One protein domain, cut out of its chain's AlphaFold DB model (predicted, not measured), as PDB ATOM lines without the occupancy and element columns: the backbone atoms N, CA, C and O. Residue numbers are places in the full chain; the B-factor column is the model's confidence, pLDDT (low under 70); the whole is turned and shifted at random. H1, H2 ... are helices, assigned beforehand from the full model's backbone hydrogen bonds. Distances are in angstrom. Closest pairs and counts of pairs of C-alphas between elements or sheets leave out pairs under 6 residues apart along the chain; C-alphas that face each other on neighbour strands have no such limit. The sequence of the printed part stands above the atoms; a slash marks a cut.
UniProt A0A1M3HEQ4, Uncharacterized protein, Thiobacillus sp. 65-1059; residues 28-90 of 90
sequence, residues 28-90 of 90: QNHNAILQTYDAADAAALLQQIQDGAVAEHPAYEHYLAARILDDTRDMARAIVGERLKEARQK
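What this domain is: This is residues 28 to 90 of the 90 residues of an uncharacterized protein of Thiobacillus sp. 65-1059 (UniProt A0A1M3HEQ4). One long helix, H3, makes the length of the model; two short helices, H1 and H2, pack on its first half, and residues 74 to 90 stick out as a free arm. The printed part has 63 residues with three named helices, in the order H1, H2, H3, and no named strand: all helix. It is only just loose, close to extended, with a radius of gyration of the C-alphas of 15.9 A, and spans 55 by 16 by 15 A.

Where its parts are: H1, residues 28 to 35, begins at C-alpha 28 (-33.787, 42.339, 85.633) and is 10.4 A long. H2, residues 42 to 50, is 12.5 A long. H3, residues 56 to 89, runs 49.4 A to C-alpha 89 (-5.336, 57.667, 81.110).

How they stand to each other: H1 touches H3 at residues 62 to 70 of H3 alone, opposite ways at a shallow tilt of 30 degrees; the closest C-alphas, of His 30 and Ala 66, are 5.2 A apart. H1 and H2 are close but not clearly touching, with closest C-alphas 7.0 A apart, those of Leu 34 and Ala 42. H2 and H3 form a helical hairpin at a shallow tilt of 16 degrees, touching at residues 56 to 67 of H3 alone; the closest C-alphas, of Ile 49 and Glu 56, are 5.6 A apart. Every O i to N i+4 pair is within hydrogen-bond range in H1 and H2, and 29 of 30 in H3.

The domain as a whole: The C-alphas of Gly 52 and Lys 90, the two farthest apart, are 55.0 A apart. The printed part has no cut; the link from H1 to H2 is short and that from H2 to H3 tight. Mean pLDDT of the printed part is 93.3, with residue 90 under 70.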
ATOM      1  N   GLN A  28     -32.887  43.431  85.247       97.44
ATOM      2  CA  GLN A  28     -33.787  42.339  85.633       97.44
ATOM      3  C   GLN A  28     -35.051  42.871  86.312       97.44
ATOM      4  O   GLN A  28     -36.150  42.474  85.937       97.44
ATOM      5  N   ASN A  29     -34.904  43.817  87.241       96.12
ATOM      6  CA  ASN A  29     -36.033  44.441  87.929       96.12
ATOM      7  C   ASN A  29     -36.934  45.205  86.951       96.12
ATOM      8  O   ASN A  29     -38.154  45.073  87.008       96.12
ATOM      9  N   HIS A  30     -36.335  45.939  86.010       96.44
ATOM     10  CA  HIS A  30     -37.066  46.616  84.944       96.44
ATOM     11  C   HIS A  30     -37.898  45.626  84.117       96.44
ATOM     12  O   HIS A  30     -39.101  45.810  83.931       96.44
ATOM     13  N   ASN A  31     -37.278  44.527  83.678       95.69
ATOM     14  CA  ASN A  31     -37.959  43.502  82.894       95.69
ATOM     15  C   ASN A  31     -39.078  42.806  83.679       95.69
ATOM     16  O   ASN A  31     -40.134  42.549  83.113       95.69
ATOM     17  N   ALA A  32     -38.870  42.518  84.965       96.38
ATOM     18  CA  ALA A  32     -39.877  41.874  85.807       96.38
ATOM     19  C   ALA A  32     -41.146  42.735  85.945       96.38
ATOM     20  O   ALA A  32     -42.264  42.218  85.886       96.38
ATOM     21  N   ILE A  33     -40.981  44.056  86.064       95.81
ATOM     22  CA  ILE A  33     -42.104  44.997  86.098       95.81
ATOM     23  C   ILE A  33     -42.884  44.946  84.782       95.81
ATOM     24  O   ILE A  33     -44.098  44.755  84.795       95.81
ATOM     25  N   LEU A  34     -42.198  45.064  83.643       95.31
ATOM     26  CA  LEU A  34     -42.855  45.095  82.333       95.31
ATOM     27  C   LEU A  34     -43.525  43.766  81.961       95.31
ATOM     28  O   LEU A  34     -44.620  43.765  81.399       95.31
ATOM     29  N   GLN A  35     -42.919  42.637  82.338       95.94
ATOM     30  CA  GLN A  35     -43.495  41.303  82.136       95.94
ATOM     31  C   GLN A  35     -44.837  41.121  82.849       95.94
ATOM     32  O   GLN A  35     -45.675  40.360  82.374       95.94
ATOM     33  N   THR A  36     -45.074  41.841  83.949       94.31
ATOM     34  CA  THR A  36     -46.360  41.801  84.667       94.31
ATOM     35  C   THR A  36     -47.520  42.319  83.802       94.31
ATOM     36  O   THR A  36     -48.667  41.938  84.023       94.31
ATOM     37  N   TYR A  37     -47.223  43.144  82.794       94.69
ATOM     38  CA  TYR A  37     -48.196  43.766  81.891       94.69
ATOM     39  C   TYR A  37     -48.076  43.291  80.438       94.69
ATOM     40  O   TYR A  37     -48.732  43.845  79.558       94.69
ATOM     41  N   ASP A  38     -47.217  42.300  80.173       94.62
ATOM     42  CA  ASP A  38     -46.851  41.876  78.813       94.62
ATOM     43  C   ASP A  38     -46.421  43.066  77.922       94.62
ATOM     44  O   ASP A  38     -46.701  43.136  76.725       94.62
ATOM     45  N   ALA A  39     -45.772  44.061  78.538       94.69
ATOM     46  CA  ALA A  39     -45.324  45.276  77.873       94.69
ATOM     47  C   ALA A  39     -43.882  45.110  77.374       94.69
ATOM     48  O   ALA A  39     -43.008  44.628  78.095       94.69
ATOM     49  N   ALA A  40     -43.611  45.537  76.140       92.88
ATOM     50  CA  ALA A  40     -42.268  45.456  75.557       92.88
ATOM     51  C   ALA A  40     -41.293  46.479  76.167       92.88
ATOM     52  O   ALA A  40     -40.103  46.202  76.312       92.88
ATOM     53  N   ASP A  41     -41.801  47.658  76.520       93.75
ATOM     54  CA  ASP A  41     -41.068  48.753  77.143       93.75
ATOM     55  C   ASP A  41     -42.017  49.616  78.000       93.75
ATOM     56  O   ASP A  41     -43.237  49.414  78.030       93.75
ATOM     57  N   ALA A  42     -41.456  50.594  78.717       93.94
ATOM     58  CA  ALA A  42     -42.245  51.505  79.541       93.94
ATOM     59  C   ALA A  42     -43.225  52.364  78.714       93.94
ATOM     60  O   ALA A  42     -44.276  52.752  79.224       93.94
ATOM     61  N   ALA A  43     -42.920  52.666  77.447       95.38
ATOM     62  CA  ALA A  43     -43.815  53.444  76.592       95.38
ATOM     63  C   ALA A  43     -45.058  52.630  76.194       95.38
ATOM     64  O   ALA A  43     -46.170  53.155  76.229       95.38
ATOM     65  N   ALA A  44     -44.885  51.342  75.901       95.94
ATOM     66  CA  ALA A  44     -45.964  50.403  75.637       95.94
ATOM     67  C   ALA A  44     -46.877  50.243  76.860       95.94
ATOM     68  O   ALA A  44     -48.096  50.275  76.710       95.94
ATOM     69  N   LEU A  45     -46.308  50.152  78.068       95.94
ATOM     70  CA  LEU A  45     -47.098  50.124  79.303       95.94
ATOM     71  C   LEU A  45     -47.928  51.407  79.470       95.94
ATOM     72  O   LEU A  45     -49.117  51.340  79.772       95.94
ATOM     73  N   LEU A  46     -47.337  52.580  79.224       96.62
ATOM     74  CA  LEU A  46     -48.076  53.842  79.291       96.62
ATOM     75  C   LEU A  46     -49.224  53.890  78.273       96.62
ATOM     76  O   LEU A  46     -50.312  54.346  78.612       96.62
ATOM     77  N   GLN A  47     -49.002  53.395  77.054       96.81
ATOM     78  CA  GLN A  47     -50.044  53.322  76.032       96.81
ATOM     79  C   GLN A  47     -51.199  52.412  76.476       96.81
ATOM     80  O   GLN A  47     -52.357  52.808  76.389       96.81
ATOM     81  N   GLN A  48     -50.898  51.238  77.042       95.94
ATOM     82  CA  GLN A  48     -51.917  50.335  77.590       95.94
ATOM     83  C   GLN A  48     -52.742  50.990  78.710       95.94
ATOM     84  O   GLN A  48     -53.947  50.753  78.796       95.94
ATOM     85  N   ILE A  49     -52.116  51.816  79.557       96.00
ATOM     86  CA  ILE A  49     -52.816  52.586  80.597       96.00
ATOM     87  C   ILE A  49     -53.740  53.629  79.956       96.00
ATOM     88  O   ILE A  49     -54.908  53.725  80.325       96.00
ATOM     89  N   GLN A  50     -53.238  54.386  78.976       95.94
ATOM     90  CA  GLN A  50     -54.001  55.434  78.286       95.94
ATOM     91  C   GLN A  50     -55.202  54.881  77.511       95.94
ATOM     92  O   GLN A  50     -56.267  55.496  77.512       95.94
ATOM     93  N   ASP A  51     -55.048  53.705  76.903       95.94
ATOM     94  CA  ASP A  51     -56.113  53.013  76.174       95.94
ATOM     95  C   ASP A  51     -57.111  52.309  77.113       95.94
ATOM     96  O   ASP A  51     -58.128  51.777  76.662       95.94
ATOM     97  N   GLY A  52     -56.834  52.285  78.422       93.69
ATOM     98  CA  GLY A  52     -57.645  51.590  79.421       93.69
ATOM     99  C   GLY A  52     -57.563  50.063  79.332       93.69
ATOM    100  O   GLY A  52     -58.426  49.373  79.876       93.69
ATOM    101  N   ALA A  53     -56.544  49.522  78.654       94.56
ATOM    102  CA  ALA A  53     -56.304  48.082  78.557       94.56
ATOM    103  C   ALA A  53     -55.865  47.479  79.903       94.56
ATOM    104  O   ALA A  53     -56.129  46.308  80.175       94.56
ATOM    105  N   VAL A  54     -55.228  48.286  80.756       94.12
ATOM    106  CA  VAL A  54     -54.865  47.941  82.136       94.12
ATOM    107  C   VAL A  54     -55.395  49.002  83.099       94.12
ATOM    108  O   VAL A  54     -55.562  50.164  82.732       94.12
ATOM    109  N   ALA A  55     -55.665  48.608  84.344       93.25
ATOM    110  CA  ALA A  55     -56.073  49.555  85.377       93.25
ATOM    111  C   ALA A  55     -54.936  50.544  85.677       93.25
ATOM    112  O   ALA A  55     -53.797  50.119  85.870       93.25
ATOM    113  N   GLU A  56     -55.258  51.839  85.762       90.44
ATOM    114  CA  GLU A  56     -54.283  52.912  86.012       90.44
ATOM    115  C   GLU A  56     -53.434  52.640  87.254       90.44
ATOM    116  O   GLU A  56     -52.216  52.731  87.194       90.44
ATOM    117  N   HIS A  57     -54.054  52.201  88.349       92.25
ATOM    118  CA  HIS A  57     -53.346  51.769  89.550       92.25
ATOM    119  C   HIS A  57     -53.414  50.241  89.685       92.25
ATOM    120  O   HIS A  57     -54.511  49.680  89.587       92.25
ATOM    121  N   PRO A  58     -52.290  49.541  89.942       94.31
ATOM    122  CA  PRO A  58     -50.936  50.052  90.215       94.31
ATOM    123  C   PRO A  58     -50.041  50.222  88.962       94.31
ATOM    124  O   PRO A  58     -48.815  50.287  89.074       94.31
ATOM    125  N   ALA A  59     -50.610  50.201  87.750       94.75
ATOM    126  CA  ALA A  59     -49.824  50.180  86.513       94.75
ATOM    127  C   ALA A  59     -48.998  51.451  86.295       94.75
ATOM    128  O   ALA A  59     -47.874  51.374  85.799       94.75
ATOM    129  N   TYR A  60     -49.511  52.610  86.696       96.25
ATOM    130  CA  TYR A  60     -48.821  53.880  86.559       96.25
ATOM    131  C   TYR A  60     -47.611  53.974  87.496       96.25
ATOM    132  O   TYR A  60     -46.539  54.417  87.084       96.25
ATOM    133  N   GLU A  61     -47.723  53.480  88.729       96.88
ATOM    134  CA  GLU A  61     -46.594  53.368  89.655       96.88
ATOM    135  C   GLU A  61     -45.520  52.428  89.113       96.88
ATOM    136  O   GLU A  61     -44.329  52.729  89.189       96.88
ATOM    137  N   HIS A  62     -45.935  51.308  88.526       96.81
ATOM    138  CA  HIS A  62     -45.026  50.365  87.888       96.81
ATOM    139  C   HIS A  62     -44.354  50.963  86.645       96.81
ATOM    140  O   HIS A  62     -43.149  50.796  86.466       96.81
ATOM    141  N   TYR A  63     -45.075  51.740  85.837       97.06
ATOM    142  CA  TYR A  63     -44.499  52.527  84.748       97.06
ATOM    143  C   TYR A  63     -43.431  53.511  85.248       97.06
ATOM    144  O   TYR A  63     -42.325  53.558  84.703       97.06
ATOM    145  N   LEU A  64     -43.727  54.273  86.305       97.19
ATOM    146  CA  LEU A  64     -42.770  55.211  86.894       97.19
ATOM    147  C   LEU A  64     -41.542  54.484  87.451       97.19
ATOM    148  O   LEU A  64     -40.415  54.920  87.217       97.19
ATOM    149  N   ALA A  65     -41.744  53.358  88.135       96.81
ATOM    150  CA  ALA A  65     -40.658  52.527  88.638       96.81
ATOM    151  C   ALA A  65     -39.774  52.000  87.497       96.81
ATOM    152  O   ALA A  65     -38.551  52.098  87.589       96.81
ATOM    153  N   ALA A  66     -40.369  51.516  86.401       96.50
ATOM    154  CA  ALA A  66     -39.628  51.082  85.219       96.50
ATOM    155  C   ALA A  66     -38.752  52.219  84.662       96.50
ATOM    156  O   ALA A  66     -37.553  52.037  84.461       96.50
ATOM    157  N   ARG A  67     -39.299  53.431  84.522       96.94
ATOM    158  CA  ARG A  67     -38.513  54.591  84.068       96.94
ATOM    159  C   ARG A  67     -37.345  54.930  84.986       96.94
ATOM    160  O   ARG A  67     -36.239  55.136  84.502       96.94
ATOM    161  N   ILE A  68     -37.574  54.948  86.298       97.12
ATOM    162  CA  ILE A  68     -36.517  55.230  87.279       97.12
ATOM    163  C   ILE A  68     -35.400  54.184  87.186       97.12
ATOM    164  O   ILE A  68     -34.223  54.535  87.274       97.12
ATOM    165  N   LEU A  69     -35.742  52.906  86.997       97.00
ATOM    166  CA  LEU A  69     -34.755  51.834  86.850       97.00
ATOM    167  C   LEU A  69     -33.920  51.994  85.576       97.00
ATOM    168  O   LEU A  69     -32.704  51.804  85.631       97.00
ATOM    169  N   ASP A  70     -34.546  52.365  84.458       96.00
ATOM    170  CA  ASP A  70     -33.846  52.632  83.200       96.00
ATOM    171  C   ASP A  70     -32.907  53.844  83.319       96.00
ATOM    172  O   ASP A  70     -31.721  53.723  83.004       96.00
ATOM    173  N   ASP A  71     -33.381  54.961  83.880       97.06
ATOM    174  CA  ASP A  71     -32.566  56.163  84.110       97.06
ATOM    175  C   ASP A  71     -31.377  55.861  85.044       97.06
ATOM    176  O   ASP A  71     -30.234  56.256  84.791       97.06
ATOM    177  N   THR A  72     -31.617  55.097  86.115       96.56
ATOM    178  CA  THR A  72     -30.568  54.680  87.060       96.56
ATOM    179  C   THR A  72     -29.544  53.773  86.380       96.56
ATOM    180  O   THR A  72     -28.339  53.902  86.617       96.56
ATOM    181  N   ARG A  73     -29.996  52.867  85.504       96.56
ATOM    182  CA  ARG A  73     -29.110  51.984  84.739       96.56
ATOM    183  C   ARG A  73     -28.227  52.791  83.797       96.56
ATOM    184  O   ARG A  73     -27.033  52.509  83.703       96.56
ATOM    185  N   ASP A  74     -28.783  53.783  83.115       96.75
ATOM    186  CA  ASP A  74     -28.027  54.627  82.193       96.75
ATOM    187  C   ASP A  74     -26.992  55.481  82.938       96.75
ATOM    188  O   ASP A  74     -25.845  55.584  82.491       96.75
ATOM    189  N   MET A  75     -27.327  55.972  84.135       96.69
ATOM    190  CA  MET A  75     -26.364  56.626  85.023       96.69
ATOM    191  C   MET A  75     -25.236  55.676  85.456       96.69
ATOM    192  O   MET A  75     -24.063  56.037  85.363       96.69
ATOM    193  N   ALA A  76     -25.550  54.439  85.858       94.38
ATOM    194  CA  ALA A  76     -24.534  53.443  86.209       94.38
ATOM    195  C   ALA A  76     -23.607  53.118  85.021       94.38
ATOM    196  O   ALA A  76     -22.390  53.016  85.183       94.38
ATOM    197  N   ARG A  77     -24.153  53.027  83.800       94.56
ATOM    198  CA  ARG A  77     -23.361  52.836  82.570       94.56
ATOM    199  C   ARG A  77     -22.449  54.023  82.276       94.56
ATOM    200  O   ARG A  77     -21.322  53.811  81.829       94.56
ATOM    201  N   ALA A  78     -22.906  55.248  82.529       95.69
ATOM    202  CA  ALA A  78     -22.075  56.439  82.392       95.69
ATOM    203  C   ALA A  78     -20.892  56.407  83.373       95.69
ATOM    204  O   ALA A  78     -19.759  56.637  82.955       95.69
ATOM    205  N   ILE A  79     -21.129  56.020  84.634       94.06
ATOM    206  CA  ILE A  79     -20.073  55.872  85.651       94.06
ATOM    207  C   ILE A  79     -19.034  54.834  85.209       94.06
ATOM    208  O   ILE A  79     -17.841  55.123  85.230       94.06
ATOM    209  N   VAL A  80     -19.467  53.658  84.733       92.25
ATOM    210  CA  VAL A  80     -18.561  52.641  84.160       92.25
ATOM    211  C   VAL A  80     -17.715  53.228  83.028       92.25
ATOM    212  O   VAL A  80     -16.506  53.001  82.967       92.25
ATOM    213  N   GLY A  81     -18.338  54.003  82.137       90.75
ATOM    214  CA  GLY A  81     -17.654  54.671  81.034       90.75
ATOM    215  C   GLY A  81     -16.572  55.646  81.499       90.75
ATOM    216  O   GLY A  81     -15.472  55.630  80.947       90.75
ATOM    217  N   GLU A  82     -16.853  56.458  82.518       91.75
ATOM    218  CA  GLU A  82     -15.873  57.388  83.090       91.75
ATOM    219  C   GLU A  82     -14.731  56.651  83.802       91.75
ATOM    220  O   GLU A  82     -13.566  56.922  83.509       91.75
ATOM    221  N   ARG A  83     -15.026  55.630  84.617       87.81
ATOM    222  CA  ARG A  83     -13.993  54.811  85.278       87.81
ATOM    223  C   ARG A  83     -13.043  54.138  84.294       87.81
ATOM    224  O   ARG A  83     -11.830  54.139  84.492       87.81
ATOM    225  N   LEU A  84     -13.570  53.617  83.186       87.19
ATOM    226  CA  LEU A  84     -12.743  53.024  82.134       87.19
ATOM    227  C   LEU A  84     -11.866  54.057  81.412       87.19
ATOM    228  O   LEU A  84     -10.770  53.712  80.968       87.19
ATOM    229  N   LYS A  85     -12.319  55.310  81.268       87.62
ATOM    230  CA  LYS A  85     -11.488  56.389  80.711       87.62
ATOM    231  C   LYS A  85     -10.369  56.767  81.675       87.62
ATOM    232  O   LYS A  85      -9.225  56.848  81.238       87.62
ATOM    233  N   GLU A  86     -10.685  56.948  82.958       85.25
ATOM    234  CA  GLU A  86      -9.709  57.272  84.007       85.25
ATOM    235  C   GLU A  86      -8.604  56.215  84.088       85.25
ATOM    236  O   GLU A  86      -7.422  56.552  84.113       85.25
ATOM    237  N   ALA A  87      -8.977  54.935  84.054       82.50
ATOM    238  CA  ALA A  87      -8.019  53.842  84.129       82.50
ATOM    239  C   ALA A  87      -7.119  53.718  82.889       82.50
ATOM    240  O   ALA A  87      -5.989  53.262  82.999       82.50
ATOM    241  N   ARG A  88      -7.594  54.141  81.708       75.81
ATOM    242  CA  ARG A  88      -6.796  54.162  80.465       75.81
ATOM    243  C   ARG A  88      -5.883  55.382  80.336       75.81
ATOM    244  O   ARG A  88      -5.024  55.391  79.460       75.81
ATOM    245  N   GLN A  89      -6.133  56.436  81.113       73.31
ATOM    246  CA  GLN A  89      -5.336  57.667  81.110       73.31
ATOM    247  C   GLN A  89      -4.181  57.639  82.122       73.31
ATOM    248  O   GLN A  89      -3.331  58.529  82.073       73.31
ATOM    249  N   LYS A  90      -4.154  56.650  83.022       54.69
ATOM    250  CA  LYS A  90      -3.032  56.359  83.925       54.69
ATOM    251  C   LYS A  90      -2.052  55.386  83.278       54.69
ATOM    252  O   LYS A  90      -0.847  55.530  83.577       54.69
TER     253      LYS A  90